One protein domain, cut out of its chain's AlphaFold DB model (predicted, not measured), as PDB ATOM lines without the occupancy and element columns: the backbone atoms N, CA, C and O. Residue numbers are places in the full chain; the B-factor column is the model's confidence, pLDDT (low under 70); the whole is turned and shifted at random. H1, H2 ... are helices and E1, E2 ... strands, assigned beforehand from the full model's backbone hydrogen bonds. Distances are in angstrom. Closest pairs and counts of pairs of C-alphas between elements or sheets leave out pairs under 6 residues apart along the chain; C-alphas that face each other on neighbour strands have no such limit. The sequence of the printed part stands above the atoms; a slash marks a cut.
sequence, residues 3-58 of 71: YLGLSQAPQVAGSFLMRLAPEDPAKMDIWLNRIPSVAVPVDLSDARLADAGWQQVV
ATOM      1  N   TYR A   3     102.509  70.140  10.958       91.56
ATOM      2  CA  TYR A   3     101.434  70.644  11.807       91.56
ATOM      3  C   TYR A   3     100.100  70.097  11.313       91.56
ATOM      4  O   TYR A   3      99.757  70.279  10.148       91.56
ATOM      5  N   LEU A   4      99.347  69.452  12.203       92.31
ATOM      6  CA  LEU A   4      98.034  68.884  11.908       92.31
ATOM      7  C   LEU A   4      96.958  69.603  12.723       92.31
ATOM      8  O   LEU A   4      97.017  69.628  13.952       92.31
ATOM      9  N   GLY A   5      95.964  70.154  12.032       92.25
ATOM     10  CA  GLY A   5      94.747  70.710  12.611       92.25
ATOM     11  C   GLY A   5      93.545  69.863  12.213       92.25
ATOM     12  O   GLY A   5      93.158  69.843  11.045       92.25
ATOM     13  N   LEU A   6      92.949  69.165  13.179       90.94
ATOM     14  CA  LEU A   6      91.711  68.414  12.973       90.94
ATOM     15  C   LEU A   6      90.508  69.309  13.265       90.94
ATOM     16  O   LEU A   6      90.451  69.968  14.305       90.94
ATOM     17  N   SER A   7      89.540  69.321  12.353       88.31
ATOM     18  CA  SER A   7      88.303  70.070  12.561       88.31
ATOM     19  C   SER A   7      87.383  69.342  13.539       88.31
ATOM     20  O   SER A   7      87.077  68.168  13.355       88.31
ATOM     21  N   GLN A   8      86.897  70.060  14.551       86.38
ATOM     22  CA  GLN A   8      85.854  69.581  15.471       86.38
ATOM     23  C   GLN A   8      84.435  69.771  14.896       86.38
ATOM     24  O   GLN A   8      83.463  69.280  15.462       86.38
ATOM     25  N   ALA A   9      84.303  70.499  13.780       86.31
ATOM     26  CA  ALA A   9      83.034  70.804  13.123       86.31
ATOM     27  C   ALA A   9      83.157  70.554  11.606       86.31
ATOM     28  O   ALA A   9      83.222  71.500  10.810       86.31
ATOM     29  N   PRO A  10      83.217  69.281  11.178       80.75
ATOM     30  CA  PRO A  10      83.488  68.914   9.788       80.75
ATOM     31  C   PRO A  10      82.435  69.397   8.784       80.75
ATOM     32  O   PRO A  10      82.717  69.510   7.596       80.75
ATOM     33  N   GLN A  11      81.237  69.742   9.258       83.25
ATOM     34  CA  GLN A  11      80.179  70.356   8.457       83.25
ATOM     35  C   GLN A  11      80.504  71.779   7.971       83.25
ATOM     36  O   GLN A  11      79.887  72.242   7.017       83.25
ATOM     37  N   VAL A  12      81.440  72.482   8.620       86.25
ATOM     38  CA  VAL A  12      81.804  73.872   8.283       86.25
ATOM     39  C   VAL A  12      83.281  74.047   7.938       86.25
ATOM     40  O   VAL A  12      83.616  74.951   7.178       86.25
ATOM     41  N   ALA A  13      84.167  73.195   8.456       84.94
ATOM     42  CA  ALA A  13      85.601  73.283   8.203       84.94
ATOM     43  C   ALA A  13      86.225  71.896   8.023       84.94
ATOM     44  O   ALA A  13      85.933  70.981   8.788       84.94
ATOM     45  N   GLY A  14      87.114  71.758   7.038       89.56
ATOM     46  CA  GLY A  14      87.930  70.556   6.861       89.56
ATOM     47  C   GLY A  14      89.145  70.533   7.789       89.56
ATOM     48  O   GLY A  14      89.527  71.549   8.369       89.56
ATOM     49  N   SER A  15      89.765  69.366   7.900       92.75
ATOM     50  CA  SER A  15      91.067  69.189   8.535       92.75
ATOM     51  C   SER A  15      92.192  69.654   7.609       92.75
ATOM     52  O   SER A  15      92.078  69.595   6.383       92.75
ATOM     53  N   PHE A  16      93.288  70.105   8.207       92.69
ATOM     54  CA  PHE A  16      94.424  70.708   7.522       92.69
ATOM     55  C   PHE A  16      95.737  70.116   8.026       92.69
ATOM     56  O   PHE A  16      95.919  69.926   9.228       92.69
ATOM     57  N   LEU A  17      96.668  69.875   7.111       93.19
ATOM     58  CA  LEU A  17      98.025  69.429   7.394       93.19
ATOM     59  C   LEU A  17      99.007  70.347   6.657       93.19
ATOM     60  O   LEU A  17      98.922  70.502   5.443       93.19
ATOM     61  N   MET A  18      99.961  70.923   7.382       91.62
ATOM     62  CA  MET A  18     101.091  71.657   6.812       91.62
ATOM     63  C   MET A  18     102.363  70.854   7.022       91.62
ATOM     64  O   MET A  18     102.699  70.513   8.157       91.62
ATOM     65  N   ARG A  19     103.096  70.590   5.945       90.25
ATOM     66  CA  ARG A  19     104.400  69.931   5.993       90.25
ATOM     67  C   ARG A  19     105.479  70.935   5.614       90.25
ATOM     68  O   ARG A  19     105.435  71.519   4.539       90.25
ATOM     69  N   LEU A  20     106.442  71.121   6.508       87.69
ATOM     70  CA  LEU A  20     107.621  71.948   6.275       87.69
ATOM     71  C   LEU A  20     108.727  71.089   5.674       87.69
ATOM     72  O   LEU A  20     109.102  70.070   6.281       87.69
ATOM     73  N   ALA A  21     109.258  71.521   4.531       83.31
ATOM     74  CA  ALA A  21     110.445  70.916   3.957       83.31
ATOM     75  C   ALA A  21     111.640  71.155   4.901       83.31
ATOM     76  O   ALA A  21     111.854  72.280   5.357       83.31
ATOM     77  N   PRO A  22     112.415  70.114   5.247       78.00
ATOM     78  CA  PRO A  22     113.551  70.259   6.156       78.00
ATOM     79  C   PRO A  22     114.696  71.078   5.542       78.00
ATOM     80  O   PRO A  22     115.494  71.653   6.276       78.00
ATOM     81  N   GLU A  23     114.775  71.120   4.213       80.25
ATOM     82  CA  GLU A  23     115.829  71.798   3.454       80.25
ATOM     83  C   GLU A  23     115.549  73.281   3.169       80.25
ATOM     84  O   GLU A  23     116.489  74.036   2.932       80.25
ATOM     85  N   ASP A  24     114.283  73.711   3.204       78.56
ATOM     86  CA  ASP A  24     113.889  75.086   2.892       78.56
ATOM     87  C   ASP A  24     112.607  75.473   3.656       78.56
ATOM     88  O   ASP A  24     111.519  75.013   3.303       78.56
ATOM     89  N   PRO A  25     112.692  76.341   4.681       70.94
ATOM     90  CA  PRO A  25     111.524  76.767   5.448       70.94
ATOM     91  C   PRO A  25     110.536  77.620   4.636       70.94
ATOM     92  O   PRO A  25     109.398  77.786   5.071       70.94
ATOM     93  N   ALA A  26     110.932  78.150   3.471       74.75
ATOM     94  CA  ALA A  26     110.018  78.824   2.550       74.75
ATOM     95  C   ALA A  26     109.189  77.834   1.711       74.75
ATOM     96  O   ALA A  26     108.177  78.226   1.126       74.75
ATOM     97  N   LYS A  27     109.578  76.552   1.666       80.19
ATOM     98  CA  LYS A  27     108.820  75.486   1.007       80.19
ATOM     99  C   LYS A  27     107.965  74.744   2.026       80.19
ATOM    100  O   LYS A  27     108.449  73.972   2.855       80.19
ATOM    101  N   MET A  28     106.661  74.964   1.925       87.00
ATOM    102  CA  MET A  28     105.663  74.231   2.690       87.00
ATOM    103  C   MET A  28     104.607  73.654   1.761       87.00
ATOM    104  O   MET A  28     104.113  74.339   0.866       87.00
ATOM    105  N   ASP A  29     104.236  72.408   2.020       89.38
ATOM    106  CA  ASP A  29     103.089  71.781   1.383       89.38
ATOM    107  C   ASP A  29     101.892  71.893   2.312       89.38
ATOM    108  O   ASP A  29     101.959  71.533   3.492       89.38
ATOM    109  N   ILE A  30     100.781  72.369   1.768       90.19
ATOM    110  CA  ILE A  30      99.505  72.415   2.465       90.19
ATOM    111  C   ILE A  30      98.626  71.296   1.927       90.19
ATOM    112  O   ILE A  30      98.482  71.144   0.720       90.19
ATOM    113  N   TRP A  31      97.990  70.555   2.824       93.31
ATOM    114  CA  TRP A  31      97.048  69.492   2.510       93.31
ATOM    115  C   TRP A  31      95.734  69.721   3.256       93.31
ATOM    116  O   TRP A  31      95.727  70.127   4.419       93.31
ATOM    117  N   LEU A  32      94.612  69.442   2.596       92.75
ATOM    118  CA  LEU A  32      93.270  69.544   3.164       92.75
ATOM    119  C   LEU A  32      92.528  68.216   3.056       92.75
ATOM    120  O   LEU A  32      92.639  67.515   2.053       92.75
ATOM    121  N   ASN A  33      91.718  67.903   4.063       92.69
ATOM    122  CA  ASN A  33      90.803  66.769   4.038       92.69
ATOM    123  C   ASN A  33      89.458  67.176   4.652       92.69
ATOM    124  O   ASN A  33      89.397  67.672   5.773       92.69
ATOM    125  N   ARG A  34      88.364  67.000   3.906       89.75
ATOM    126  CA  ARG A  34      87.011  67.418   4.321       89.75
ATOM    127  C   ARG A  34      86.187  66.279   4.928       89.75
ATOM    128  O   ARG A  34      85.003  66.460   5.191       89.75
ATOM    129  N   ILE A  35      86.790  65.109   5.130       87.38
ATOM    130  CA  ILE A  35      86.109  63.940   5.682       87.38
ATOM    131  C   ILE A  35      85.911  64.136   7.198       87.38
ATOM    132  O   ILE A  35      86.861  64.509   7.890       87.38
ATOM    133  N   PRO A  36      84.710  63.849   7.744       79.56
ATOM    134  CA  PRO A  36      84.371  64.104   9.147       79.56
ATOM    135  C   PRO A  36      85.217  63.403  10.205       79.56
ATOM    136  O   PRO A  36      85.229  63.814  11.361       79.56
ATOM    137  N   SER A  37      85.894  62.320   9.839       80.62
ATOM    138  CA  SER A  37      86.637  61.476  10.773       80.62
ATOM    139  C   SER A  37      87.969  61.067  10.163       80.62
ATOM    140  O   SER A  37      88.261  59.884  10.008       80.62
ATOM    141  N   VAL A  38      88.766  62.061   9.762       84.31
ATOM    142  CA  VAL A  38      90.113  61.792   9.259       84.31
ATOM    143  C   VAL A  38      91.010  61.325  10.408       84.31
ATOM    144  O   VAL A  38      91.117  61.979  11.446       84.31
ATOM    145  N   ALA A  39      91.638  60.166  10.233       83.69
ATOM    146  CA  ALA A  39      92.646  59.685  11.164       83.69
ATOM    147  C   ALA A  39      93.946  60.483  10.995       83.69
ATOM    148  O   ALA A  39      94.249  60.976   9.906       83.69
ATOM    149  N   VAL A  40      94.733  60.577  12.068       83.31
ATOM    150  CA  VAL A  40      96.086  61.144  12.015       83.31
ATOM    151  C   VAL A  40      96.956  60.229  11.143       83.31
ATOM    152  O   VAL A  40      97.157  59.071  11.519       83.31
ATOM    153  N   PRO A  41      97.479  60.695   9.992       82.81
ATOM    154  CA  PRO A  41      98.330  59.860   9.157       82.81
ATOM    155  C   PRO A  41      99.678  59.642   9.849       82.81
ATOM    156  O   PRO A  41     100.340  60.596  10.256       82.81
ATOM    157  N   VAL A  42     100.087  58.380   9.982       85.56
ATOM    158  CA  VAL A  42     101.420  58.013  10.498       85.56
ATOM    159  C   VAL A  42     102.510  58.197   9.441       85.56
ATOM    160  O   VAL A  42     103.666  58.442   9.770       85.56
ATOM    161  N   ASP A  43     102.119  58.097   8.171       89.38
ATOM    162  CA  ASP A  43     102.958  58.315   7.003       89.38
ATOM    163  C   ASP A  43     102.458  59.569   6.285       89.38
ATOM    164  O   ASP A  43     101.298  59.651   5.873       89.38
ATOM    165  N   LEU A  44     103.340  60.561   6.182       90.25
ATOM    166  CA  LEU A  44     103.056  61.865   5.590       90.25
ATOM    167  C   LEU A  44     103.599  61.976   4.163       90.25
ATOM    168  O   LEU A  44     103.771  63.094   3.685       90.25
ATOM    169  N   SER A  45     103.921  60.864   3.499       90.69
ATOM    170  CA  SER A  45     104.269  60.851   2.077       90.69
ATOM    171  C   SER A  45     103.063  61.204   1.205       90.69
ATOM    172  O   SER A  45     101.920  60.875   1.522       90.69
ATOM    173  N   ASP A  46     103.324  61.851   0.071       90.81
ATOM    174  CA  ASP A  46     102.286  62.377  -0.828       90.81
ATOM    175  C   ASP A  46     101.323  61.280  -1.286       90.81
ATOM    176  O   ASP A  46     100.109  61.471  -1.290       90.81
ATOM    177  N   ALA A  47     101.860  60.097  -1.600       92.38
ATOM    178  CA  ALA A  47     101.071  58.944  -2.018       92.38
ATOM    179  C   ALA A  47     100.112  58.469  -0.917       92.38
ATOM    180  O   ALA A  47      98.954  58.173  -1.202       92.38
ATOM    181  N   ARG A  48     100.563  58.424   0.346       91.88
ATOM    182  CA  ARG A  48      99.714  58.017   1.476       91.88
ATOM    183  C   ARG A  48      98.676  59.059   1.834       91.88
ATOM    184  O   ARG A  48      97.548  58.696   2.155       91.88
ATOM    185  N   LEU A  49      99.037  60.334   1.756       92.06
ATOM    186  CA  LEU A  49      98.095  61.425   1.961       92.06
ATOM    187  C   LEU A  49      96.992  61.386   0.897       92.06
ATOM    188  O   LEU A  49      95.815  61.385   1.254       92.06
ATOM    189  N   ALA A  50      97.355  61.259  -0.382       91.50
ATOM    190  CA  ALA A  50      96.396  61.156  -1.478       91.50
ATOM    191  C   ALA A  50      95.466  59.935  -1.343       91.50
ATOM    192  O   ALA A  50      94.251  60.077  -1.478       91.50
ATOM    193  N   ASP A  51      96.015  58.760  -1.015       91.75
ATOM    194  CA  ASP A  51      95.249  57.524  -0.779       91.75
ATOM    195  C   ASP A  51      94.268  57.661   0.402       91.75
ATOM    196  O   ASP A  51      93.121  57.225   0.334       91.75
ATOM    197  N   ALA A  52      94.672  58.376   1.458       90.25
ATOM    198  CA  ALA A  52      93.822  58.707   2.602       90.25
ATOM    199  C   ALA A  52      92.838  59.875   2.340       90.25
ATOM    200  O   ALA A  52      92.197  60.374   3.272       90.25
ATOM    201  N   GLY A  53      92.707  60.330   1.090       90.81
ATOM    202  CA  GLY A  53      91.760  61.368   0.677       90.81
ATOM    203  C   GLY A  53      92.190  62.800   1.003       90.81
ATOM    204  O   GLY A  53      91.366  63.715   0.949       90.81
ATOM    205  N   TRP A  54      93.459  63.018   1.352       93.62
ATOM    206  CA  TRP A  54      94.016  64.361   1.476       93.62
ATOM    207  C   TRP A  54      94.327  64.939   0.101       93.62
ATOM    208  O   TRP A  54      94.813  64.253  -0.796       93.62
ATOM    209  N   GLN A  55      94.089  66.236  -0.051       92.44
ATOM    210  CA  GLN A  55      94.337  66.962  -1.289       92.44
ATOM    211  C   GLN A  55      95.363  68.063  -1.043       92.44
ATOM    212  O   GLN A  55      95.166  68.899  -0.158       92.44
ATOM    213  N   GLN A  56      96.445  68.071  -1.823       91.75
ATOM    214  CA  GLN A  56      97.458  69.119  -1.754       91.75
ATOM    215  C   GLN A  56      96.902  70.417  -2.344       91.75
ATOM    216  O   GLN A  56      96.383  70.445  -3.461       91.75
ATOM    217  N   VAL A  57      97.019  71.500  -1.587       88.44
ATOM    218  CA  VAL A  57      96.700  72.852  -2.026       88.44
ATOM    219  C   VAL A  57      98.006  73.545  -2.364       88.44
ATOM    220  O   VAL A  57      98.824  73.830  -1.489       88.44
ATOM    221  N   VAL A  58      98.183  73.860  -3.642       74.50
ATOM    222  CA  VAL A  58      99.253  74.752  -4.077       74.50
ATOM    223  C   VAL A  58      98.751  76.174  -3.863       74.50
ATOM    224  O   VAL A  58      98.005  76.716  -4.677       74.50
TER     225      VAL A  58
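What this domain is: This is residues 3 to 58 of the 71 residues of an uncharacterized protein of Pseudomonas sp. MWU12-2534b (UniProt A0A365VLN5). A small twisted sheet of four antiparallel strands has the two longer strands, E2 and E3, side by side in its middle and the short E1 and E4 at its edges. From the end of E3 a long loop, residues 34 to 45, swings away to one short helix, H1, which only grazes the sheet, and the chain then returns to the sheet as E4. The printed part has 56 residues, in the order E1, E2, E3, H1, E4; the class is mixed, with under half of the residues in named elements. The whole is compact, with a radius of gyration of the C-alphas of 11.3 A, yet elongated, spanning 35 by 20 by 18 A.

Where its parts are: E1, residues 3 to 5, begins at C-alpha 3 (101.434, 70.644, 11.807). E2, residues 15 to 20, is 16.9 A long, and E3, residues 28 to 33, 16.7 A. H1, residues 46 to 51, measures 8.5 A. E4, residues 55 to 57, ends at C-alpha 57 (96.700, 72.852, -2.026).

How they stand to each other: E1, E2 and E3 form a meander, each strand the antiparallel neighbour of the one before, with hairpins E1 and E2, and E2 and E3. N 3 and O 18 are 2.8 A apart, and N 17 and O 31 are 2.9 A apart, both within hydrogen-bond range. E3 and E4 are antiparallel at 136 degrees, with N 57 and O 30 at 2.8 A. E1 and E4 are apart. H1 and E3 are near each other, with 7 pairs of C-alphas within 10 A. The closest C-alphas of H1 and E4, those of Leu 49 and Gln 55, are 7.4 A apart. In H1 every O i to N i+4 pair is within hydrogen-bond range.

The domain as a whole: The two C-alphas farthest apart, those of Gln 11 and Glu 23, are 36.0 A apart. The link from E3 to H1 is long. The printed part has no cut, and no printed residue is under 70 in pLDDT.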